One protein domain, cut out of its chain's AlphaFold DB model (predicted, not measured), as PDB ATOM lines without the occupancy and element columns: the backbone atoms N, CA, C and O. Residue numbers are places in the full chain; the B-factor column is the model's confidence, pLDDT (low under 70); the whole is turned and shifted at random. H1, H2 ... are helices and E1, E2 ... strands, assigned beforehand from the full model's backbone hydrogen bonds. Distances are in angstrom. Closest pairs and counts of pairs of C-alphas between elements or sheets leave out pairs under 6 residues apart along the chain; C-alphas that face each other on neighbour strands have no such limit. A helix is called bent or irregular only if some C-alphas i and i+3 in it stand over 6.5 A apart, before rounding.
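Overview. This is residues 2 to 177 of the 182 residues of an uncharacterized protein of Ancylostoma caninum (UniProt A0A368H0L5). A long, rod-like bundle of four helices, H1, H3, H5 and the arm H6a, runs up and down, with H1 between H3 and the hairpin of H5 and H6a. Beyond one end of the bundle lie H4 and the small strand hairpin E1 and E2, while the bent helix H6 sends its arm H6b toward that end. The printed part has 176 residues, with six named helices and two strands in the order H1, H2, H3, H4, E1, E2, H5, H6; the sheet, E1 - E2, is antiparallel, and the class is mostly helix. It is loose, with a radius of gyration of the C-alphas of 21.2 A, and spans 69 by 33 by 30 A.

Along the chain. E1 holds residues 90 to 93, from C-alpha 90 at (30.179, -36.931, -15.297), and E2 residues 96 to 99. H5, residues 101 to 132, is 46.3 A long. H6, residues 139 to 176, was assigned as one helix by its hydrogen bonds but is bent, C-alphas 162 and 165 being 6.5 A apart: H6a, residues 139 to 162, is 34.5 A long, and H6b, residues 165 to 176, is 16.3 A long and ends with C-alpha 176 at (29.682, -27.958, -10.308). H1, residues 2 to 21, starts with C-alpha 2 at (37.378, -42.221, 7.484) and is 28.3 A long. H2 is residues 27 to 30. H3, residues 32 to 55, is 34.1 A long. H4, residues 61 to 75, is irregular, with C-alphas 66 and 69 at 7.4 A.

Arrangement. E1 and E2 form an antiparallel hairpin at 159 degrees; N 91 and O 98 are 2.9 A apart, within hydrogen-bond range. H1 touches H5 at a shallow tilt of 23 degrees, the same way; the closest C-alphas, of Ala 10 and Met 121, are 5.4 A apart. With residues 2 to 8 alone H1 touches H3, opposite ways at a shallow tilt of 30 degrees, closest at C-alphas of Leu 4 and Gly 46, 4.5 A. H5 and H6a form a helical hairpin, opposite ways at a shallow tilt of 15 degrees, closest at C-alphas of Leu 132 and Arg 142, 7.4 A. H2 and H3 touch only at the corner, closest at C-alphas of Leu 28 and Tyr 34, 5.3 A. H3 and H6a are apart, and H4 touches no helix. Every O i to N i+4 pair is within hydrogen-bond range in H1, H3, H5 and H6b; in H4 it is 9 of 11 and in H6a 19 of 20, and H2 is too short for such a pair.

Size, cuts and confidence. The C-alphas of Asp 94 and Ser 138, the two farthest apart, are 70.8 A apart. The printed part has no cut. The link from H4 to E1, residues 76 to 89, is long. Mean pLDDT of the printed part is 87.3, and residue 177 is under 70.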
ATOM      1  N   TYR A   2      38.191 -43.374   7.055       74.50
ATOM      2  CA  TYR A   2      37.378 -42.221   7.484       74.50
ATOM      3  C   TYR A   2      36.003 -42.560   8.080       74.50
ATOM      4  O   TYR A   2      35.647 -41.981   9.101       74.50
ATOM      5  N   GLY A   3      35.265 -43.522   7.508       80.56
ATOM      6  CA  GLY A   3      33.962 -43.937   8.049       80.56
ATOM      7  C   GLY A   3      34.033 -44.472   9.487       80.56
ATOM      8  O   GLY A   3      33.170 -44.171  10.303       80.56
ATOM      9  N   LEU A   4      35.095 -45.207   9.835       87.88
ATOM     10  CA  LEU A   4      35.292 -45.697  11.202       87.88
ATOM     11  C   LEU A   4      35.594 -44.535  12.167       87.88
ATOM     12  O   LEU A   4      35.051 -44.474  13.266       87.88
ATOM     13  N   CYS A   5      36.424 -43.576  11.750       88.50
ATOM     14  CA  CYS A   5      36.750 -42.420  12.583       88.50
ATOM     15  C   CYS A   5      35.522 -41.538  12.863       88.50
ATOM     16  O   CYS A   5      35.355 -41.081  13.993       88.50
ATOM     17  N   THR A   6      34.646 -41.308  11.873       88.50
ATOM     18  CA  THR A   6      33.426 -40.502  12.070       88.50
ATOM     19  C   THR A   6      32.445 -41.164  13.025       88.50
ATOM     20  O   THR A   6      31.923 -40.493  13.917       88.50
ATOM     21  N   VAL A   7      32.201 -42.470  12.877       92.62
ATOM     22  CA  VAL A   7      31.260 -43.181  13.752       92.62
ATOM     23  C   VAL A   7      31.795 -43.297  15.178       92.62
ATOM     24  O   VAL A   7      31.035 -43.085  16.117       92.62
ATOM     25  N   LEU A   8      33.099 -43.528  15.365       92.56
ATOM     26  CA  LEU A   8      33.713 -43.545  16.696       92.56
ATOM     27  C   LEU A   8      33.607 -42.182  17.381       92.56
ATOM     28  O   LEU A   8      33.220 -42.101  18.545       92.56
ATOM     29  N   LEU A   9      33.870 -41.096  16.654       91.81
ATOM     30  CA  LEU A   9      33.684 -39.749  17.183       91.81
ATOM     31  C   LEU A   9      32.218 -39.510  17.579       91.81
ATOM     32  O   LEU A   9      31.950 -39.059  18.693       91.81
ATOM     33  N   ALA A  10      31.258 -39.888  16.730       94.12
ATOM     34  CA  ALA A  10      29.837 -39.807  17.062       94.12
ATOM     35  C   ALA A  10      29.477 -40.642  18.306       94.12
ATOM     36  O   ALA A  10      28.724 -40.178  19.162       94.12
ATOM     37  N   LEU A  11      30.070 -41.829  18.468       95.00
ATOM     38  CA  LEU A  11      29.892 -42.660  19.658       95.00
ATOM     39  C   LEU A  11      30.427 -42.002  20.926       95.00
ATOM     40  O   LEU A  11      29.780 -42.110  21.965       95.00
ATOM     41  N   HIS A  12      31.539 -41.268  20.864       93.75
ATOM     42  CA  HIS A  12      32.020 -40.500  22.015       93.75
ATOM     43  C   HIS A  12      31.002 -39.431  22.447       93.75
ATOM     44  O   HIS A  12      30.772 -39.245  23.648       93.75
ATOM     45  N   PHE A  13      30.341 -38.766  21.492       94.88
ATOM     46  CA  PHE A  13      29.247 -37.834  21.781       94.88
ATOM     47  C   PHE A  13      28.026 -38.537  22.381       94.88
ATOM     48  O   PHE A  13      27.480 -38.048  23.371       94.88
ATOM     49  N   ILE A  14      27.622 -39.690  21.837       95.50
ATOM     50  CA  ILE A  14      26.506 -40.489  22.369       95.50
ATOM     51  C   ILE A  14      26.809 -40.958  23.796       95.50
ATOM     52  O   ILE A  14      25.973 -40.802  24.685       95.50
ATOM     53  N   PHE A  15      28.008 -41.487  24.038       94.19
ATOM     54  CA  PHE A  15      28.452 -41.931  25.357       94.19
ATOM     55  C   PHE A  15      28.357 -40.797  26.382       94.19
ATOM     56  O   PHE A  15      27.739 -40.952  27.435       94.19
ATOM     57  N   ARG A  16      28.911 -39.622  26.057       92.19
ATOM     58  CA  ARG A  16      28.854 -38.444  26.935       92.19
ATOM     59  C   ARG A  16      27.429 -37.945  27.146       92.19
ATOM     60  O   ARG A  16      27.082 -37.562  28.262       92.19
ATOM     61  N   TYR A  17      26.602 -37.981  26.104       94.56
ATOM     62  CA  TYR A  17      25.187 -37.648  26.200       94.56
ATOM     63  C   TYR A  17      24.463 -38.578  27.175       94.56
ATOM     64  O   TYR A  17      23.753 -38.096  28.058       94.56
ATOM     65  N   ILE A  18      24.676 -39.889  27.074       93.56
ATOM     66  CA  ILE A  18      24.075 -40.857  27.994       93.56
ATOM     67  C   ILE A  18      24.581 -40.627  29.421       93.56
ATOM     68  O   ILE A  18      23.769 -40.523  30.336       93.56
ATOM     69  N   LEU A  19      25.887 -40.438  29.606       91.88
ATOM     70  CA  LEU A  19      26.494 -40.182  30.914       91.88
ATOM     71  C   LEU A  19      25.886 -38.983  31.650       91.88
ATOM     72  O   LEU A  19      25.607 -39.081  32.841       91.88
ATOM     73  N   ILE A  20      25.681 -37.864  30.954       89.81
ATOM     74  CA  ILE A  20      25.277 -36.598  31.583       89.81
ATOM     75  C   ILE A  20      23.756 -36.420  31.575       89.81
ATOM     76  O   ILE A  20      23.170 -36.000  32.570       89.81
ATOM     77  N   CYS A  21      23.097 -36.721  30.457       90.50
ATOM     78  CA  CYS A  21      21.675 -36.433  30.273       90.50
ATOM     79  C   CYS A  21      20.764 -37.610  30.631       90.50
ATOM     80  O   CYS A  21      19.572 -37.402  30.864       90.50
ATOM     81  N   ARG A  22      21.272 -38.847  30.593       88.50
ATOM     82  CA  ARG A  22      20.462 -40.074  30.627       88.50
ATOM     83  C   ARG A  22      21.181 -41.213  31.363       88.50
ATOM     84  O   ARG A  22      21.263 -42.323  30.849       88.50
ATOM     85  N   SER A  23      21.657 -40.948  32.582       85.75
ATOM     86  CA  SER A  23      22.447 -41.906  33.381       85.75
ATOM     87  C   SER A  23      21.774 -43.282  33.556       85.75
ATOM     88  O   SER A  23      22.451 -44.307  33.575       85.75
ATOM     89  N   SER A  24      20.434 -43.347  33.549       89.00
ATOM     90  CA  SER A  24      19.671 -44.607  33.573       89.00
ATOM     91  C   SER A  24      19.988 -45.563  32.411       89.00
ATOM     92  O   SER A  24      19.758 -46.760  32.530       89.00
ATOM     93  N   TYR A  25      20.518 -45.058  31.295       90.75
ATOM     94  CA  TYR A  25      20.888 -45.839  30.111       90.75
ATOM     95  C   TYR A  25      22.382 -46.184  30.050       90.75
ATOM     96  O   TYR A  25      22.856 -46.693  29.035       90.75
ATOM     97  N   MET A  26      23.141 -45.951  31.128       91.25
ATOM     98  CA  MET A  26      24.575 -46.259  31.180       91.25
ATOM     99  C   MET A  26      24.883 -47.744  30.930       91.25
ATOM    100  O   MET A  26      25.948 -48.078  30.415       91.25
ATOM    101  N   PHE A  27      23.929 -48.641  31.205       90.69
ATOM    102  CA  PHE A  27      24.067 -50.073  30.931       90.69
ATOM    103  C   PHE A  27      24.429 -50.377  29.464       90.69
ATOM    104  O   PHE A  27      25.114 -51.370  29.217       90.69
ATOM    105  N   LEU A  28      24.059 -49.503  28.513       90.81
ATOM    106  CA  LEU A  28      24.421 -49.605  27.092       90.81
ATOM    107  C   LEU A  28      25.933 -49.511  26.831       90.81
ATOM    108  O   LEU A  28      26.391 -49.929  25.774       90.81
ATOM    109  N   PHE A  29      26.706 -48.959  27.767       90.38
ATOM    110  CA  PHE A  29      28.163 -48.825  27.662       90.38
ATOM    111  C   PHE A  29      28.927 -49.615  28.732       90.38
ATOM    112  O   PHE A  29      30.147 -49.712  28.655       90.38
ATOM    113  N   THR A  30      28.239 -50.199  29.717       89.31
ATOM    114  CA  THR A  30      28.865 -51.017  30.772       89.31
ATOM    115  C   THR A  30      28.726 -52.516  30.511       89.31
ATOM    116  O   THR A  30      29.640 -53.285  30.804       89.31
ATOM    117  N   ASN A  31      27.591 -52.963  29.967       92.38
ATOM    118  CA  ASN A  31      27.361 -54.384  29.727       92.38
ATOM    119  C   ASN A  31      28.081 -54.841  28.445       92.38
ATOM    120  O   ASN A  31      27.921 -54.253  27.373       92.38
ATOM    121  N   LYS A  32      28.846 -55.936  28.566       91.69
ATOM    122  CA  LYS A  32      29.675 -56.528  27.505       91.69
ATOM    123  C   LYS A  32      28.909 -56.758  26.199       91.69
ATOM    124  O   LYS A  32      29.462 -56.497  25.138       91.69
ATOM    125  N   CYS A  33      27.647 -57.190  26.264       94.25
ATOM    126  CA  CYS A  33      26.838 -57.443  25.067       94.25
ATOM    127  C   CYS A  33      26.626 -56.162  24.238       94.25
ATOM    128  O   CYS A  33      26.845 -56.154  23.028       94.25
ATOM    129  N   TYR A  34      26.298 -55.043  24.892       92.62
ATOM    130  CA  TYR A  34      26.103 -53.767  24.200       92.62
ATOM    131  C   TYR A  34      27.419 -53.137  23.738       92.62
ATOM    132  O   TYR A  34      27.450 -52.496  22.693       92.62
ATOM    133  N   ILE A  35      28.522 -53.359  24.456       92.56
ATOM    134  CA  ILE A  35      29.853 -52.942  23.988       92.56
ATOM    135  C   ILE A  35      30.195 -53.653  22.671       92.56
ATOM    136  O   ILE A  35      30.619 -53.003  21.715       92.56
ATOM    137  N   VAL A  36      29.953 -54.967  22.589       94.88
ATOM    138  CA  VAL A  36      30.134 -55.734  21.346       94.88
ATOM    139  C   VAL A  36      29.199 -55.221  20.252       94.88
ATOM    140  O   VAL A  36      29.645 -55.016  19.127       94.88
ATOM    141  N   MET A  37      27.936 -54.926  20.572       95.00
ATOM    142  CA  MET A  37      26.999 -54.312  19.627       95.00
ATOM    143  C   MET A  37      27.544 -52.991  19.052       95.00
ATOM    144  O   MET A  37      27.550 -52.820  17.836       95.00
ATOM    145  N   TRP A  38      28.051 -52.073  19.882       94.50
ATOM    146  CA  TRP A  38      28.634 -50.809  19.408       94.50
ATOM    147  C   TRP A  38      29.889 -51.009  18.554       94.50
ATOM    148  O   TRP A  38      30.080 -50.294  17.566       94.50
ATOM    149  N   ALA A  39      30.723 -51.992  18.898       93.88
ATOM    150  CA  ALA A  39      31.876 -52.363  18.086       93.88
ATOM    151  C   ALA A  39      31.437 -52.869  16.703       93.88
ATOM    152  O   ALA A  39      31.948 -52.397  15.689       93.88
ATOM    153  N   LEU A  40      30.434 -53.751  16.647       95.38
ATOM    154  CA  LEU A  40      29.880 -54.268  15.394       95.38
ATOM    155  C   LEU A  40      29.238 -53.169  14.543       95.38
ATOM    156  O   LEU A  40      29.476 -53.129  13.341       95.38
ATOM    157  N   VAL A  41      28.490 -52.245  15.154       94.25
ATOM    158  CA  VAL A  41      27.923 -51.071  14.462       94.25
ATOM    159  C   VAL A  41      29.026 -50.179  13.889       94.25
ATOM    160  O   VAL A  41      28.918 -49.692  12.767       94.25
ATOM    161  N   SER A  42      30.113 -49.977  14.632       94.31
ATOM    162  CA  SER A  42      31.243 -49.171  14.153       94.31
ATOM    163  C   SER A  42      31.939 -49.834  12.966       94.31
ATOM    164  O   SER A  42      32.231 -49.182  11.962       94.31
ATOM    165  N   LEU A  43      32.183 -51.142  13.070       94.62
ATOM    166  CA  LEU A  43      32.814 -51.931  12.017       94.62
ATOM    167  C   LEU A  43      31.938 -52.005  10.768       94.62
ATOM    168  O   LEU A  43      32.458 -51.821   9.672       94.62
ATOM    169  N   SER A  44      30.627 -52.205  10.914       94.12
ATOM    170  CA  SER A  44      29.705 -52.241   9.778       94.12
ATOM    171  C   SER A  44      29.626 -50.889   9.074       94.12
ATOM    172  O   SER A  44      29.645 -50.842   7.847       94.12
ATOM    173  N   TRP A  45      29.643 -49.782   9.820       93.81
ATOM    174  CA  TRP A  45      29.694 -48.437   9.246       93.81
ATOM    175  C   TRP A  45      30.995 -48.188   8.470       93.81
ATOM    176  O   TRP A  45      30.984 -47.655   7.357       93.81
ATOM    177  N   GLY A  46      32.129 -48.616   9.032       93.12
ATOM    178  CA  GLY A  46      33.426 -48.570   8.360       93.12
ATOM    179  C   GLY A  46      33.481 -49.451   7.107       93.12
ATOM    180  O   GLY A  46      34.023 -49.020   6.089       93.12
ATOM    181  N   ALA A  47      32.894 -50.647   7.165       93.75
ATOM    182  CA  ALA A  47      32.812 -51.584   6.050       93.75
ATOM    183  C   ALA A  47      31.899 -51.064   4.934       93.75
ATOM    184  O   ALA A  47      32.291 -51.113   3.775       93.75
ATOM    185  N   ALA A  48      30.738 -50.494   5.267       93.06
ATOM    186  CA  ALA A  48      29.846 -49.862   4.297       93.06
ATOM    187  C   ALA A  48      30.570 -48.746   3.534       93.06
ATOM    188  O   ALA A  48      30.563 -48.728   2.307       93.06
ATOM    189  N   TYR A  49      31.282 -47.872   4.256       91.88
ATOM    190  CA  TYR A  49      32.116 -46.846   3.631       91.88
ATOM    191  C   TYR A  49      33.176 -47.459   2.705       91.88
ATOM    192  O   TYR A  49      33.333 -47.002   1.578       91.88
ATOM    193  N   PHE A  50      33.880 -48.502   3.159       90.81
ATOM    194  CA  PHE A  50      34.903 -49.182   2.361       90.81
ATOM    195  C   PHE A  50      34.331 -49.779   1.070       90.81
ATOM    196  O   PHE A  50      34.874 -49.523   0.000       90.81
ATOM    197  N   ILE A  51      33.214 -50.507   1.158       91.62
ATOM    198  CA  ILE A  51      32.527 -51.122   0.015       91.62
ATOM    199  C   ILE A  51      32.136 -50.049  -1.004       91.62
ATOM    200  O   ILE A  51      32.438 -50.200  -2.183       91.62
ATOM    201  N   ILE A  52      31.543 -48.936  -0.557       90.44
ATOM    202  CA  ILE A  52      31.172 -47.838  -1.459       90.44
ATOM    203  C   ILE A  52      32.413 -47.289  -2.167       90.44
ATOM    204  O   ILE A  52      32.429 -47.194  -3.389       90.44
ATOM    205  N   THR A  53      33.474 -46.975  -1.422       88.25
ATOM    206  CA  THR A  53      34.698 -46.426  -2.025       88.25
ATOM    207  C   THR A  53      35.416 -47.410  -2.943       88.25
ATOM    208  O   THR A  53      36.061 -46.986  -3.892       88.25
ATOM    209  N   TYR A  54      35.324 -48.710  -2.667       87.62
ATOM    210  CA  TYR A  54      36.009 -49.731  -3.449       87.62
ATOM    211  C   TYR A  54      35.266 -50.046  -4.748       87.62
ATOM    212  O   TYR A  54      35.897 -50.153  -5.789       87.62
ATOM    213  N   PHE A  55      33.938 -50.177  -4.697       88.06
ATOM    214  CA  PHE A  55      33.146 -50.574  -5.862       88.06
ATOM    215  C   PHE A  55      32.624 -49.388  -6.675       88.06
ATOM    216  O   PHE A  55      32.680 -49.431  -7.897       88.06
ATOM    217  N   LEU A  56      32.121 -48.333  -6.026       86.00
ATOM    218  CA  LEU A  56      31.445 -47.230  -6.723       86.00
ATOM    219  C   LEU A  56      32.413 -46.111  -7.128       86.00
ATOM    220  O   LEU A  56      32.084 -45.321  -8.004       86.00
ATOM    221  N   PHE A  57      33.597 -46.039  -6.508       85.31
ATOM    222  CA  PHE A  57      34.648 -45.055  -6.823       85.31
ATOM    223  C   PHE A  57      35.922 -45.695  -7.389       85.31
ATOM    224  O   PHE A  57      37.000 -45.089  -7.343       85.31
ATOM    225  N   ALA A  58      35.814 -46.924  -7.900       82.25
ATOM    226  CA  ALA A  58      36.911 -47.564  -8.609       82.25
ATOM    227  C   ALA A  58      37.292 -46.716  -9.837       82.25
ATOM    228  O   ALA A  58      36.406 -46.334 -10.610       82.25
ATOM    229  N   PRO A  59      38.583 -46.403 -10.040       78.81
ATOM    230  CA  PRO A  59      39.010 -45.676 -11.224       78.81
ATOM    231  C   PRO A  59      38.756 -46.525 -12.475       78.81
ATOM    232  O   PRO A  59      39.193 -47.670 -12.572       78.81
ATOM    233  N   THR A  60      38.023 -45.961 -13.431       80.88
ATOM    234  CA  THR A  60      37.787 -46.576 -14.740       80.88
ATOM    235  C   THR A  60      38.884 -46.169 -15.721       80.88
ATOM    236  O   THR A  60      39.505 -45.119 -15.561       80.88
ATOM    237  N   GLU A  61      39.094 -46.954 -16.783       81.12
ATOM    238  CA  GLU A  61      40.029 -46.605 -17.871       81.12
ATOM    239  C   GLU A  61      39.783 -45.192 -18.425       81.12
ATOM    240  O   GLU A  61      40.722 -44.437 -18.653       81.12
ATOM    241  N   ARG A  62      38.516 -44.774 -18.510       75.94
ATOM    242  CA  ARG A  62      38.142 -43.418 -18.939       75.94
ATOM    243  C   ARG A  62      38.637 -42.330 -17.995       75.94
ATOM    244  O   ARG A  62      39.050 -41.267 -18.449       75.94
ATOM    245  N   PHE A  63      38.598 -42.583 -16.687       78.94
ATOM    246  CA  PHE A  63      39.156 -41.644 -15.723       78.94
ATOM    247  C   PHE A  63      40.676 -41.548 -15.866       78.94
ATOM    248  O   PHE A  63      41.215 -40.444 -15.792       78.94
ATOM    249  N   TYR A  64      41.358 -42.675 -16.096       82.00
ATOM    250  CA  TYR A  64      42.791 -42.658 -16.378       82.00
ATOM    251  C   TYR A  64      43.082 -41.800 -17.604       82.00
ATOM    252  O   TYR A  64      43.862 -40.866 -17.490       82.00
ATOM    253  N   ASP A  65      42.394 -42.014 -18.722       81.56
ATOM    254  CA  ASP A  65      42.628 -41.237 -19.944       81.56
ATOM    255  C   ASP A  65      42.329 -39.736 -19.758       81.56
ATOM    256  O   ASP A  65      43.062 -38.889 -20.266       81.56
ATOM    257  N   TYR A  66      41.306 -39.389 -18.969       78.56
ATOM    258  CA  TYR A  66      40.978 -38.001 -18.631       78.56
ATOM    259  C   TYR A  66      42.038 -37.326 -17.738       78.56
ATOM    260  O   TYR A  66      42.396 -36.165 -17.949       78.56
ATOM    261  N   ALA A  67      42.525 -38.022 -16.709       79.94
ATOM    262  CA  ALA A  67      43.354 -37.426 -15.661       79.94
ATOM    263  C   ALA A  67      44.866 -37.628 -15.863       79.94
ATOM    264  O   ALA A  67      45.649 -36.860 -15.296       79.94
ATOM    265  N   GLN A  68      45.289 -38.612 -16.663       80.38
ATOM    266  CA  GLN A  68      46.691 -39.014 -16.835       80.38
ATOM    267  C   GLN A  68      47.587 -37.833 -17.203       80.38
ATOM    268  O   GLN A  68      48.587 -37.594 -16.529       80.38
ATOM    269  N   GLU A  69      47.233 -37.079 -18.246       80.00
ATOM    270  CA  GLU A  69      48.062 -35.964 -18.718       80.00
ATOM    271  C   GLU A  69      48.219 -34.875 -17.652       80.00
ATOM    272  O   GLU A  69      49.312 -34.351 -17.436       80.00
ATOM    273  N   SER A  70      47.129 -34.550 -16.955       79.19
ATOM    274  CA  SER A  70      47.130 -33.517 -15.917       79.19
ATOM    275  C   SER A  70      47.950 -33.938 -14.697       79.19
ATOM    276  O   SER A  70      48.680 -33.121 -14.135       79.19
ATOM    277  N   VAL A  71      47.863 -35.209 -14.299       80.50
ATOM    278  CA  VAL A  71      48.619 -35.755 -13.164       80.50
ATOM    279  C   VAL A  71      50.097 -35.889 -13.507       80.50
ATOM    280  O   VAL A  71      50.935 -35.483 -12.704       80.50
ATOM    281  N   LEU A  72      50.432 -36.377 -14.701       81.38
ATOM    282  CA  LEU A  72      51.820 -36.490 -15.141       81.38
ATOM    283  C   LEU A  72      52.495 -35.112 -15.203       81.38
ATOM    284  O   LEU A  72      53.629 -34.967 -14.758       81.38
ATOM    285  N   ALA A  73      51.783 -34.085 -15.677       80.75
ATOM    286  CA  ALA A  73      52.305 -32.722 -15.747       80.75
ATOM    287  C   ALA A  73      52.559 -32.086 -14.367       80.75
ATOM    288  O   ALA A  73      53.495 -31.302 -14.226       80.75
ATOM    289  N   GLN A  74      51.740 -32.395 -13.355       83.19
ATOM    290  CA  GLN A  74      51.841 -31.771 -12.026       83.19
ATOM    291  C   GLN A  74      52.660 -32.579 -11.015       83.19
ATOM    292  O   GLN A  74      53.351 -31.998 -10.182       83.19
ATOM    293  N   LEU A  75      52.556 -33.907 -11.053       79.19
ATOM    294  CA  LEU A  75      53.161 -34.818 -10.078       79.19
ATOM    295  C   LEU A  75      54.344 -35.616 -10.641       79.19
ATOM    296  O   LEU A  75      54.952 -36.376  -9.886       79.19
ATOM    297  N   SER A  76      54.643 -35.492 -11.944       78.62
ATOM    298  CA  SER A  76      55.689 -36.248 -12.656       78.62
ATOM    299  C   SER A  76      55.629 -37.768 -12.444       78.62
ATOM    300  O   SER A  76      56.632 -38.459 -12.579       78.62
ATOM    301  N   ASN A  77      54.448 -38.284 -12.100       75.88
ATOM    302  CA  ASN A  77      54.207 -39.686 -11.792       75.88
ATOM    303  C   ASN A  77      53.072 -40.225 -12.657       75.88
ATOM    304  O   ASN A  77      52.126 -39.509 -12.989       75.88
ATOM    305  N   ASP A  78      53.156 -41.516 -12.963       76.19
ATOM    306  CA  ASP A  78      52.117 -42.230 -13.689       76.19
ATOM    307  C   ASP A  78      50.912 -42.487 -12.774       76.19
ATOM    308  O   ASP A  78      51.031 -43.156 -11.743       76.19
ATOM    309  N   LEU A  79      49.739 -41.976 -13.155       76.69
ATOM    310  CA  LEU A  79      48.499 -42.163 -12.404       76.69
ATOM    311  C   LEU A  79      48.126 -43.650 -12.295       76.69
ATOM    312  O   LEU A  79      47.606 -44.069 -11.263       76.69
ATOM    313  N   ARG A  80      48.447 -44.469 -13.305       76.50
ATOM    314  CA  ARG A  80      48.179 -45.921 -13.299       76.50
ATOM    315  C   ARG A  80      49.015 -46.680 -12.267       76.50
ATOM    316  O   ARG A  80      48.619 -47.758 -11.834       76.50
ATOM    317  N   SER A  81      50.131 -46.103 -11.820       76.62
ATOM    318  CA  SER A  81      50.965 -46.665 -10.749       76.62
ATOM    319  C   SER A  81      50.456 -46.336  -9.338       76.62
ATOM    320  O   SER A  81      50.979 -46.856  -8.350       76.62
ATOM    321  N   MET A  82      49.427 -45.488  -9.219       75.56
ATOM    322  CA  MET A  82      48.897 -45.036  -7.936       75.56
ATOM    323  C   MET A  82      47.628 -45.783  -7.532       75.56
ATOM    324  O   MET A  82      46.723 -46.008  -8.331       75.56
ATOM    325  N   THR A  83      47.518 -46.102  -6.241       73.56
ATOM    326  CA  THR A  83      46.268 -46.592  -5.649       73.56
ATOM    327  C   THR A  83      45.456 -45.413  -5.123       73.56
ATOM    328  O   THR A  83      45.849 -44.765  -4.153       73.56
ATOM    329  N   PHE A  84      44.311 -45.142  -5.743       73.94
ATOM    330  CA  PHE A  84      43.383 -44.094  -5.326       73.94
ATOM    331  C   PHE A  84      41.938 -44.510  -5.624       73.94
ATOM    332  O   PHE A  84      41.685 -45.406  -6.424       73.94
ATOM    333  N   PHE A  85      40.989 -43.847  -4.968       75.50
ATOM    334  CA  PHE A  85      39.583 -43.873  -5.363       75.50
ATOM    335  C   PHE A  85      39.241 -42.516  -5.975       75.50
ATOM    336  O   PHE A  85      39.778 -41.490  -5.547       75.50
ATOM    337  N   CYS A  86      38.363 -42.499  -6.971       76.62
ATOM    338  CA  CYS A  86      37.986 -41.282  -7.672       76.62
ATOM    339  C   CYS A  86      36.472 -41.098  -7.686       76.62
ATOM    340  O   CYS A  86      35.716 -42.022  -7.969       76.62
ATOM    341  N   VAL A  87      36.039 -39.869  -7.418       80.75
ATOM    342  CA  VAL A  87      34.649 -39.460  -7.599       80.75
ATOM    343  C   VAL A  87      34.527 -38.821  -8.979       80.75
ATOM    344  O   VAL A  87      34.728 -37.619  -9.133       80.75
ATOM    345  N   PHE A  88      34.226 -39.640  -9.988       81.12
ATOM    346  CA  PHE A  88      34.032 -39.200 -11.371       81.12
ATOM    347  C   PHE A  88      32.542 -39.248 -11.719       81.12
ATOM    348  O   PHE A  88      32.004 -40.314 -12.009       81.12
ATOM    349  N   VAL A  89      31.852 -38.111 -11.583       80.81
ATOM    350  CA  VAL A  89      30.378 -38.048 -11.644       80.81
ATOM    351  C   VAL A  89      29.865 -37.873 -13.068       80.81
ATOM    352  O   VAL A  89      28.817 -38.418 -13.404       80.81
ATOM    353  N   TYR A  90      30.582 -37.136 -13.914       78.19
ATOM    354  CA  TYR A  90      30.179 -36.931 -15.297       78.19
ATOM    355  C   TYR A  90      31.362 -36.579 -16.202       78.19
ATOM    356  O   TYR A  90      32.387 -36.085 -15.737       78.19
ATOM    357  N   GLU A  91      31.181 -36.801 -17.501       80.88
ATOM    358  CA  GLU A  91      32.061 -36.335 -18.571       80.88
ATOM    359  C   GLU A  91      31.236 -35.602 -19.635       80.88
ATOM    360  O   GLU A  91      30.098 -35.979 -19.913       80.88
ATOM    361  N   VAL A  92      31.794 -34.548 -20.232       77.81
ATOM    362  CA  VAL A  92      31.180 -33.861 -21.376       77.81
ATOM    363  C   VAL A  92      31.969 -34.244 -22.616       77.81
ATOM    364  O   VAL A  92      33.156 -33.934 -22.710       77.81
ATOM    365  N   ARG A  93      31.319 -34.921 -23.564       75.00
ATOM    366  CA  ARG A  93      31.927 -35.346 -24.826       75.00
ATOM    367  C   ARG A  93      31.061 -34.891 -25.987       75.00
ATOM    368  O   ARG A  93      29.869 -35.179 -26.006       75.00
ATOM    369  N   ASP A  94      31.656 -34.162 -26.926       76.12
ATOM    370  CA  ASP A  94      30.979 -33.665 -28.133       76.12
ATOM    371  C   ASP A  94      29.685 -32.874 -27.833       76.12
ATOM    372  O   ASP A  94      28.696 -32.953 -28.556       76.12
ATOM    373  N   GLY A  95      29.671 -32.128 -26.720       76.50
ATOM    374  CA  GLY A  95      28.504 -31.367 -26.251       76.50
ATOM    375  C   GLY A  95      27.429 -32.193 -25.531       76.50
ATOM    376  O   GLY A  95      26.433 -31.625 -25.089       76.50
ATOM    377  N   ILE A  96      27.626 -33.506 -25.372       77.69
ATOM    378  CA  ILE A  96      26.728 -34.418 -24.654       77.69
ATOM    379  C   ILE A  96      27.333 -34.769 -23.290       77.69
ATOM    380  O   ILE A  96      28.472 -35.229 -23.192       77.69
ATOM    381  N   THR A  97      26.556 -34.572 -22.228       80.50
ATOM    382  CA  THR A  97      26.953 -34.910 -20.855       80.50
ATOM    383  C   THR A  97      26.592 -36.358 -20.536       80.50
ATOM    384  O   THR A  97      25.414 -36.712 -20.482       80.50
ATOM    385  N   TYR A  98      27.596 -37.188 -20.268       80.06
ATOM    386  CA  TYR A  98      27.431 -38.555 -19.783       80.06
ATOM    387  C   TYR A  98      27.608 -38.572 -18.268       80.06
ATOM    388  O   TYR A  98      28.650 -38.172 -17.754       80.06
ATOM    389  N   VAL A  99      26.587 -39.031 -17.545       82.62
ATOM    390  CA  VAL A  99      26.592 -39.092 -16.078       82.62
ATOM    391  C   VAL A  99      26.836 -40.525 -15.623       82.62
ATOM    392  O   VAL A  99      26.129 -41.447 -16.026       82.62
ATOM    393  N   TYR A 100      27.813 -40.703 -14.740       85.19
ATOM    394  CA  TYR A 100      28.131 -41.978 -14.112       85.19
ATOM    395  C   TYR A 100      27.270 -42.159 -12.862       85.19
ATOM    396  O   TYR A 100      27.560 -41.626 -11.787       85.19
ATOM    397  N   LEU A 101      26.177 -42.907 -13.020       83.06
ATOM    398  CA  LEU A 101      25.180 -43.089 -11.967       83.06
ATOM    399  C   LEU A 101      25.760 -43.777 -10.722       83.06
ATOM    400  O   LEU A 101      25.418 -43.388  -9.607       83.06
ATOM    401  N   ASP A 102      26.682 -44.724 -10.893       85.50
ATOM    402  CA  ASP A 102      27.334 -45.429  -9.781       85.50
ATOM    403  C   ASP A 102      28.112 -44.460  -8.879       85.50
ATOM    404  O   ASP A 102      27.900 -44.426  -7.664       85.50
ATOM    405  N   SER A 103      28.929 -43.586  -9.474       85.88
ATOM    406  CA  SER A 103      29.639 -42.521  -8.757       85.88
ATOM    407  C   SER A 103      28.674 -41.559  -8.059       85.88
ATOM    408  O   SER A 103      28.927 -41.132  -6.932       85.88
ATOM    409  N   LEU A 104      27.547 -41.220  -8.694       86.88
ATOM    410  CA  LEU A 104      26.550 -40.319  -8.112       86.88
ATOM    411  C   LEU A 104      25.842 -40.948  -6.905       86.88
ATOM    412  O   LEU A 104      25.654 -40.281  -5.883       86.88
ATOM    413  N   ILE A 105      25.479 -42.229  -6.992       90.06
ATOM    414  CA  ILE A 105      24.887 -42.986  -5.885       90.06
ATOM    415  C   ILE A 105      25.900 -43.095  -4.744       90.06
ATOM    416  O   ILE A 105      25.571 -42.774  -3.601       90.06
ATOM    417  N   GLY A 106      27.144 -43.474  -5.046       90.50
ATOM    418  CA  GLY A 106      28.203 -43.614  -4.046       90.50
ATOM    419  C   GLY A 106      28.476 -42.306  -3.307       90.50
ATOM    420  O   GLY A 106      28.546 -42.285  -2.074       90.50
ATOM    421  N   LEU A 107      28.539 -41.195  -4.047       89.50
ATOM    422  CA  LEU A 107      28.700 -39.855  -3.486       89.50
ATOM    423  C   LEU A 107      27.515 -39.476  -2.599       89.50
ATOM    424  O   LEU A 107      27.712 -39.033  -1.467       89.50
ATOM    425  N   SER A 108      26.295 -39.701  -3.083       89.75
ATOM    426  CA  SER A 108      25.066 -39.386  -2.351       89.75
ATOM    427  C   SER A 108      24.986 -40.148  -1.024       89.75
ATOM    428  O   SER A 108      24.691 -39.551   0.014       89.75
ATOM    429  N   VAL A 109      25.320 -41.444  -1.022       92.19
ATOM    430  CA  VAL A 109      25.330 -42.272   0.194       92.19
ATOM    431  C   VAL A 109      26.414 -41.809   1.170       92.19
ATOM    432  O   VAL A 109      26.131 -41.663   2.358       92.19
ATOM    433  N   ILE A 110      27.631 -41.508   0.707       90.19
ATOM    434  CA  ILE A 110      28.710 -41.019   1.584       90.19
ATOM    435  C   ILE A 110      28.373 -39.655   2.197       90.19
ATOM    436  O   ILE A 110      28.613 -39.447   3.391       90.19
ATOM    437  N   VAL A 111      27.784 -38.740   1.422       89.19
ATOM    438  CA  VAL A 111      27.313 -37.445   1.935       89.19
ATOM    439  C   VAL A 111      26.213 -37.654   2.976       89.19
ATOM    440  O   VAL A 111      26.287 -37.066   4.055       89.19
ATOM    441  N   ALA A 112      25.245 -38.538   2.723       92.19
ATOM    442  CA  ALA A 112      24.192 -38.861   3.684       92.19
ATOM    443  C   ALA A 112      24.752 -39.462   4.986       92.19
ATOM    444  O   ALA A 112      24.379 -39.024   6.077       92.19
ATOM    445  N   MET A 113      25.697 -40.406   4.892       92.19
ATOM    446  CA  MET A 113      26.401 -40.971   6.051       92.19
ATOM    447  C   MET A 113      27.105 -39.876   6.863       92.19
ATOM    448  O   MET A 113      27.007 -39.840   8.092       92.19
ATOM    449  N   MET A 114      27.794 -38.954   6.186       89.31
ATOM    450  CA  MET A 114      28.476 -37.839   6.835       89.31
ATOM    451  C   MET A 114      27.475 -36.922   7.549       89.31
ATOM    452  O   MET A 114      27.609 -36.712   8.756       89.31
ATOM    453  N   VAL A 115      26.434 -36.448   6.860       90.69
ATOM    454  CA  VAL A 115      25.390 -35.587   7.445       90.69
ATOM    455  C   VAL A 115      24.739 -36.248   8.659       90.69
ATOM    456  O   VAL A 115      24.604 -35.601   9.698       90.69
ATOM    457  N   ALA A 116      24.408 -37.540   8.580       93.19
ATOM    458  CA  ALA A 116      23.821 -38.280   9.692       93.19
ATOM    459  C   ALA A 116      24.740 -38.289  10.927       93.19
ATOM    460  O   ALA A 116      24.302 -37.953  12.030       93.19
ATOM    461  N   THR A 117      26.031 -38.605  10.753       92.56
ATOM    462  CA  THR A 117      26.990 -38.600  11.876       92.56
ATOM    463  C   THR A 117      27.175 -37.207  12.485       92.56
ATOM    464  O   THR A 117      27.171 -37.071  13.711       92.56
ATOM    465  N   PHE A 118      27.261 -36.156  11.663       90.94
ATOM    466  CA  PHE A 118      27.368 -34.776  12.147       90.94
ATOM    467  C   PHE A 118      26.111 -34.308  12.877       90.94
ATOM    468  O   PHE A 118      26.222 -33.698  13.942       90.94
ATOM    469  N   ALA A 119      24.925 -34.641  12.368       94.38
ATOM    470  CA  ALA A 119      23.666 -34.328  13.031       94.38
ATOM    471  C   ALA A 119      23.609 -34.949  14.434       94.38
ATOM    472  O   ALA A 119      23.290 -34.257  15.403       94.38
ATOM    473  N   VAL A 120      23.999 -36.223  14.575       95.31
ATOM    474  CA  VAL A 120      24.073 -36.899  15.881       95.31
ATOM    475  C   VAL A 120      25.020 -36.168  16.833       95.31
ATOM    476  O   VAL A 120      24.638 -35.899  17.975       95.31
ATOM    477  N   MET A 121      26.224 -35.806  16.378       94.56
ATOM    478  CA  MET A 121      27.204 -35.083  17.200       94.56
ATOM    479  C   MET A 121      26.675 -33.722  17.666       94.56
ATOM    480  O   MET A 121      26.749 -33.414  18.855       94.56
ATOM    481  N   ILE A 122      26.083 -32.935  16.761       94.12
ATOM    482  CA  ILE A 122      25.527 -31.610  17.070       94.12
ATOM    483  C   ILE A 122      24.370 -31.729  18.068       94.12
ATOM    484  O   ILE A 122      24.354 -31.027  19.082       94.12
ATOM    485  N   ILE A 123      23.428 -32.647  17.830       95.56
ATOM    486  CA  ILE A 123      22.272 -32.858  18.711       95.56
ATOM    487  C   ILE A 123      22.733 -33.299  20.106       95.56
ATOM    488  O   ILE A 123      22.254 -32.763  21.110       95.56
ATOM    489  N   CYS A 124      23.663 -34.254  20.187       95.62
ATOM    490  CA  CYS A 124      24.215 -34.719  21.459       95.62
ATOM    491  C   CYS A 124      24.957 -33.591  22.182       95.62
ATOM    492  O   CYS A 124      24.676 -33.338  23.352       95.62
ATOM    493  N   GLY A 125      25.843 -32.874  21.486       94.62
ATOM    494  CA  GLY A 125      26.605 -31.753  22.037       94.62
ATOM    495  C   GLY A 125      25.703 -30.655  22.600       94.62
ATOM    496  O   GLY A 125      25.883 -30.233  23.743       94.62
ATOM    497  N   PHE A 126      24.671 -30.259  21.849       94.81
ATOM    498  CA  PHE A 126      23.695 -29.267  22.299       94.81
ATOM    499  C   PHE A 126      22.929 -29.732  23.543       94.81
ATOM    500  O   PHE A 126      22.779 -28.978  24.508       94.81
ATOM    501  N   LYS A 127      22.462 -30.988  23.558       94.38
ATOM    502  CA  LYS A 127      21.760 -31.547  24.721       94.38
ATOM    503  C   LYS A 127      22.662 -31.613  25.954       94.38
ATOM    504  O   LYS A 127      22.200 -31.245  27.031       94.38
ATOM    505  N   ILE A 128      23.926 -32.014  25.801       94.12
ATOM    506  CA  ILE A 128      24.900 -32.039  26.902       94.12
ATOM    507  C   ILE A 128      25.090 -30.628  27.465       94.12
ATOM    508  O   ILE A 128      24.934 -30.439  28.669       94.12
ATOM    509  N   ALA A 129      25.350 -29.636  26.608       93.38
ATOM    510  CA  ALA A 129      25.538 -28.248  27.029       93.38
ATOM    511  C   ALA A 129      24.315 -27.707  27.791       93.38
ATOM    512  O   ALA A 129      24.448 -27.107  28.860       93.38
ATOM    513  N   LYS A 130      23.106 -27.981  27.282       93.62
ATOM    514  CA  LYS A 130      21.844 -27.568  27.912       93.62
ATOM    515  C   LYS A 130      21.583 -28.268  29.247       93.62
ATOM    516  O   LYS A 130      21.019 -27.658  30.151       93.62
ATOM    517  N   THR A 131      21.923 -29.545  29.379       92.38
ATOM    518  CA  THR A 131      21.769 -30.260  30.652       92.38
ATOM    519  C   THR A 131      22.789 -29.769  31.670       92.38
ATOM    520  O   THR A 131      22.427 -29.521  32.818       92.38
ATOM    521  N   LEU A 132      24.037 -29.564  31.252       91.31
ATOM    522  CA  LEU A 132      25.110 -29.145  32.143       91.31
ATOM    523  C   LEU A 132      24.866 -27.757  32.756       91.31
ATOM    524  O   LEU A 132      25.240 -27.530  33.903       91.31
ATOM    525  N   SER A 133      24.176 -26.859  32.042       89.06
ATOM    526  CA  SER A 133      23.783 -25.546  32.576       89.06
ATOM    527  C   SER A 133      22.647 -25.597  33.604       89.06
ATOM    528  O   SER A 133      22.471 -24.643  34.357       89.06
ATOM    529  N   ARG A 134      21.881 -26.694  33.653       90.38
ATOM    530  CA  ARG A 134      20.729 -26.869  34.554       90.38
ATOM    531  C   ARG A 134      21.032 -27.733  35.777       90.38
ATOM    532  O   ARG A 134      20.276 -27.689  36.741       90.38
ATOM    533  N   LEU A 135      22.085 -28.546  35.730       88.81
ATOM    534  CA  LEU A 135      22.436 -29.435  36.834       88.81
ATOM    535  C   LEU A 135      23.034 -28.642  38.012       88.81
ATOM    536  O   LEU A 135      23.953 -27.843  37.799       88.81
ATOM    537  N   PRO A 136      22.583 -28.885  39.258       86.69
ATOM    538  CA  PRO A 136      23.156 -28.271  40.451       86.69
ATOM    539  C   PRO A 136      24.491 -28.950  40.801       86.69
ATOM    540  O   PRO A 136      24.580 -29.788  41.694       86.69
ATOM    541  N   LEU A 137      25.539 -28.627  40.044       88.19
ATOM    542  CA  LEU A 137      26.895 -29.129  40.261       88.19
ATOM    543  C   LEU A 137      27.722 -28.137  41.080       88.19
ATOM    544  O   LEU A 137      27.550 -26.922  40.964       88.19
ATOM    545  N   SER A 138      28.692 -28.654  41.839       92.38
ATOM    546  CA  SER A 138      29.724 -27.807  42.449       92.38
ATOM    547  C   SER A 138      30.474 -27.013  41.370       92.38
ATOM    548  O   SER A 138      30.617 -27.479  40.234       92.38
ATOM    549  N   ALA A 139      30.999 -25.835  41.721       89.12
ATOM    550  CA  ALA A 139      31.751 -25.002  40.780       89.12
ATOM    551  C   ALA A 139      32.918 -25.770  40.131       89.12
ATOM    552  O   ALA A 139      33.088 -25.718  38.914       89.12
ATOM    553  N   LYS A 140      33.651 -26.562  40.929       92.19
ATOM    554  CA  LYS A 140      34.770 -27.392  40.465       92.19
ATOM    555  C   LYS A 140      34.317 -28.489  39.498       92.19
ATOM    556  O   LYS A 140      34.908 -28.659  38.438       92.19
ATOM    557  N   THR A 141      33.255 -29.224  39.834       89.56
ATOM    558  CA  THR A 141      32.733 -30.300  38.970       89.56
ATOM    559  C   THR A 141      32.194 -29.743  37.656       89.56
ATOM    560  O   THR A 141      32.446 -30.319  36.600       89.56
ATOM    561  N   ARG A 142      31.478 -28.614  37.704       90.69
ATOM    562  CA  ARG A 142      30.949 -27.944  36.511       90.69
ATOM    563  C   ARG A 142      32.064 -27.527  35.559       90.69
ATOM    564  O   ARG A 142      31.945 -27.755  34.359       90.69
ATOM    565  N   ASP A 143      33.141 -26.955  36.091       91.81
ATOM    566  CA  ASP A 143      34.285 -26.548  35.282       91.81
ATOM    567  C   ASP A 143      34.941 -27.748  34.580       91.81
ATOM    568  O   ASP A 143      35.106 -27.737  33.362       91.81
ATOM    569  N   ILE A 144      35.170 -28.852  35.302       92.06
ATOM    570  CA  ILE A 144      35.710 -30.093  34.719       92.06
ATOM    571  C   ILE A 144      34.815 -30.623  33.586       92.06
ATOM    572  O   ILE A 144      35.311 -30.966  32.513       92.06
ATOM    573  N   GLN A 145      33.495 -30.680  33.787       91.31
ATOM    574  CA  GLN A 145      32.569 -31.158  32.751       91.31
ATOM    575  C   GLN A 145      32.558 -30.241  31.519       91.31
ATOM    576  O   GLN A 145      32.537 -30.733  30.390       91.31
ATOM    577  N   ASN A 146      32.639 -28.920  31.714       89.94
ATOM    578  CA  ASN A 146      32.753 -27.956  30.618       89.94
ATOM    579  C   ASN A 146      34.063 -28.127  29.842       89.94
ATOM    580  O   ASN A 146      34.053 -28.112  28.612       89.94
ATOM    581  N   GLN A 147      35.186 -28.327  30.538       93.56
ATOM    582  CA  GLN A 147      36.477 -28.582  29.898       93.56
ATOM    583  C   GLN A 147      36.447 -29.871  29.067       93.56
ATOM    584  O   GLN A 147      36.903 -29.869  27.924       93.56
ATOM    585  N   LEU A 148      35.854 -30.947  29.598       92.12
ATOM    586  CA  LEU A 148      35.700 -32.217  28.882       92.12
ATOM    587  C   LEU A 148      34.796 -32.086  27.649       92.12
ATOM    588  O   LEU A 148      35.139 -32.614  26.591       92.12
ATOM    589  N   LEU A 149      33.672 -31.370  27.756       91.31
ATOM    590  CA  LEU A 149      32.799 -31.097  26.611       91.31
ATOM    591  C   LEU A 149      33.526 -30.263  25.549       91.31
ATOM    592  O   LEU A 149      33.466 -30.588  24.366       91.31
ATOM    593  N   ARG A 150      34.255 -29.223  25.963       92.19
ATOM    594  CA  ARG A 150      35.050 -28.386  25.060       92.19
ATOM    595  C   ARG A 150      36.121 -29.205  24.341       92.19
ATOM    596  O   ARG A 150      36.276 -29.060  23.134       92.19
ATOM    597  N   ALA A 151      36.823 -30.086  25.051       93.06
ATOM    598  CA  ALA A 151      37.806 -30.985  24.452       93.06
ATOM    599  C   ALA A 151      37.166 -31.915  23.410       93.06
ATOM    600  O   ALA A 151      37.704 -32.072  22.318       93.06
ATOM    601  N   LEU A 152      35.990 -32.476  23.709       91.94
ATOM    602  CA  LEU A 152      35.257 -33.326  22.770       91.94
ATOM    603  C   LEU A 152      34.816 -32.563  21.510       91.94
ATOM    604  O   LEU A 152      34.913 -33.087  20.403       91.94
ATOM    605  N   ILE A 153      34.376 -31.311  21.657       92.31
ATOM    606  CA  ILE A 153      34.051 -30.444  20.517       92.31
ATOM    607  C   ILE A 153      35.299 -30.210  19.661       92.31
ATOM    608  O   ILE A 153      35.237 -30.372  18.446       92.31
ATOM    609  N   TRP A 154      36.448 -29.912  20.271       92.44
ATOM    610  CA  TRP A 154      37.705 -29.749  19.533       92.44
ATOM    611  C   TRP A 154      38.144 -31.020  18.801       92.44
ATOM    612  O   TRP A 154      38.596 -30.932  17.658       92.44
ATOM    613  N   GLN A 155      37.936 -32.198  19.401       87.81
ATOM    614  CA  GLN A 155      38.179 -33.487  18.740       87.81
ATOM    615  C   GLN A 155      37.325 -33.678  17.479       87.81
ATOM    616  O   GLN A 155      37.755 -34.381  16.572       87.81
ATOM    617  N   ALA A 156      36.150 -33.049  17.393       89.06
ATOM    618  CA  ALA A 156      35.314 -33.074  16.194       89.06
ATOM    619  C   ALA A 156      35.652 -31.968  15.187       89.06
ATOM    620  O   ALA A 156      35.675 -32.211  13.979       89.06
ATOM    621  N   VAL A 157      35.935 -30.762  15.677       89.75
ATOM    622  CA  VAL A 157      36.199 -29.579  14.848       89.75
ATOM    623  C   VAL A 157      37.504 -29.716  14.067       89.75
ATOM    624  O   VAL A 157      37.536 -29.379  12.885       89.75
ATOM    625  N   ILE A 158      38.570 -30.245  14.678       89.44
ATOM    626  CA  ILE A 158      39.875 -30.371  14.008       89.44
ATOM    627  C   ILE A 158      39.774 -31.280  12.763       89.44
ATOM    628  O   ILE A 158      40.083 -30.813  11.664       89.44
ATOM    629  N   PRO A 159      39.269 -32.529  12.848       85.44
ATOM    630  CA  PRO A 159      39.046 -33.355  11.661       85.44
ATOM    631  C   PRO A 159      38.068 -32.733  10.660       85.44
ATOM    632  O   PRO A 159      38.209 -32.944   9.456       85.44
ATOM    633  N   PHE A 160      37.081 -31.963  11.131       86.81
ATOM    634  CA  PHE A 160      36.164 -31.239  10.254       86.81
ATOM    635  C   PHE A 160      36.874 -30.238   9.362       86.81
ATOM    636  O   PHE A 160      36.770 -30.355   8.144       86.81
ATOM    637  N   ILE A 161      37.650 -29.335   9.944       87.69
ATOM    638  CA  ILE A 161      38.341 -28.290   9.189       87.69
ATOM    639  C   ILE A 161      39.419 -28.893   8.286       87.69
ATOM    640  O   ILE A 161      39.479 -28.573   7.105       87.69
ATOM    641  N   PHE A 162      40.252 -29.792   8.812       87.56
ATOM    642  CA  PHE A 162      41.435 -30.260   8.082       87.56
ATOM    643  C   PHE A 162      41.177 -31.441   7.149       87.56
ATOM    644  O   PHE A 162      41.978 -31.699   6.256       87.56
ATOM    645  N   SER A 163      40.090 -32.190   7.345       84.94
ATOM    646  CA  SER A 163      39.846 -33.420   6.587       84.94
ATOM    647  C   SER A 163      38.489 -33.428   5.891       84.94
ATOM    648  O   SER A 163      38.415 -33.755   4.707       84.94
ATOM    649  N   TYR A 164      37.400 -33.079   6.579       83.31
ATOM    650  CA  TYR A 164      36.062 -33.149   5.981       83.31
ATOM    651  C   TYR A 164      35.735 -31.953   5.077       83.31
ATOM    652  O   TYR A 164      35.148 -32.157   4.017       83.31
ATOM    653  N   MET A 165      36.151 -30.738   5.439       86.06
ATOM    654  CA  MET A 165      35.910 -29.532   4.641       86.06
ATOM    655  C   MET A 165      36.598 -29.588   3.264       86.06
ATOM    656  O   MET A 165      35.894 -29.374   2.277       86.06
ATOM    657  N   PRO A 166      37.892 -29.959   3.125       86.94
ATOM    658  CA  PRO A 166      38.521 -30.097   1.809       86.94
ATOM    659  C   PRO A 166      37.805 -31.108   0.910       86.94
ATOM    660  O   PRO A 166      37.644 -30.871  -0.281       86.94
ATOM    661  N   ARG A 167      37.304 -32.212   1.481       83.19
ATOM    662  CA  ARG A 167      36.504 -33.198   0.738       83.19
ATOM    663  C   ARG A 167      35.161 -32.646   0.287       83.19
ATOM    664  O   ARG A 167      34.763 -32.888  -0.842       83.19
ATOM    665  N   PHE A 168      34.466 -31.916   1.156       82.62
ATOM    666  CA  PHE A 168      33.194 -31.303   0.786       82.62
ATOM    667  C   PHE A 168      33.381 -30.307  -0.362       82.62
ATOM    668  O   PHE A 168      32.614 -30.332  -1.318       82.62
ATOM    669  N   LEU A 169      34.445 -29.496  -0.308       86.12
ATOM    670  CA  LEU A 169      34.825 -28.605  -1.404       86.12
ATOM    671  C   LEU A 169      35.159 -29.383  -2.679       86.12
ATOM    672  O   LEU A 169      34.660 -29.032  -3.740       86.12
ATOM    673  N   MET A 170      35.937 -30.465  -2.580       84.12
ATOM    674  CA  MET A 170      36.235 -31.338  -3.718       84.12
ATOM    675  C   MET A 170      34.948 -31.870  -4.364       84.12
ATOM    676  O   MET A 170      34.774 -31.738  -5.570       84.12
ATOM    677  N   PHE A 171      34.023 -32.425  -3.577       82.31
ATOM    678  CA  PHE A 171      32.748 -32.938  -4.088       82.31
ATOM    679  C   PHE A 171      31.889 -31.838  -4.705       82.31
ATOM    680  O   PHE A 171      31.301 -32.043  -5.763       82.31
ATOM    681  N   PHE A 172      31.844 -30.665  -4.074       83.12
ATOM    682  CA  PHE A 172      31.138 -29.508  -4.606       83.12
ATOM    683  C   PHE A 172      31.704 -29.080  -5.967       83.12
ATOM    684  O   PHE A 172      30.938 -28.901  -6.910       83.12
ATOM    685  N   PHE A 173      33.031 -28.989  -6.106       82.69
ATOM    686  CA  PHE A 173      33.672 -28.629  -7.372       82.69
ATOM    687  C   PHE A 173      33.485 -29.684  -8.463       82.69
ATOM    688  O   PHE A 173      33.262 -29.317  -9.612       82.69
ATOM    689  N   VAL A 174      33.528 -30.973  -8.112       78.31
ATOM    690  CA  VAL A 174      33.235 -32.068  -9.051       78.31
ATOM    691  C   VAL A 174      31.790 -31.983  -9.551       78.31
ATOM    692  O   VAL A 174      31.551 -32.130 -10.743       78.31
ATOM    693  N   LEU A 175      30.825 -31.700  -8.672       78.88
ATOM    694  CA  LEU A 175      29.411 -31.572  -9.049       78.88
ATOM    695  C   LEU A 175      29.126 -30.316  -9.874       78.88
ATOM    696  O   LEU A 175      28.366 -30.373 -10.836       78.88
ATOM    697  N   MET A 176      29.756 -29.195  -9.527       78.56
ATOM    698  CA  MET A 176      29.682 -27.958 -10.308       78.56
ATOM    699  C   MET A 176      30.408 -28.093 -11.659       78.56
ATOM    700  O   MET A 176      30.217 -27.243 -12.521       78.56
ATOM    701  N   GLY A 177      31.224 -29.152 -11.811       67.31
ATOM    702  CA  GLY A 177      32.293 -29.358 -12.789       67.31
ATOM    703  C   GLY A 177      32.793 -28.072 -13.397       67.31
ATOM    704  O   GLY A 177      32.474 -27.713 -14.528       67.31
TER     705      GLY A 177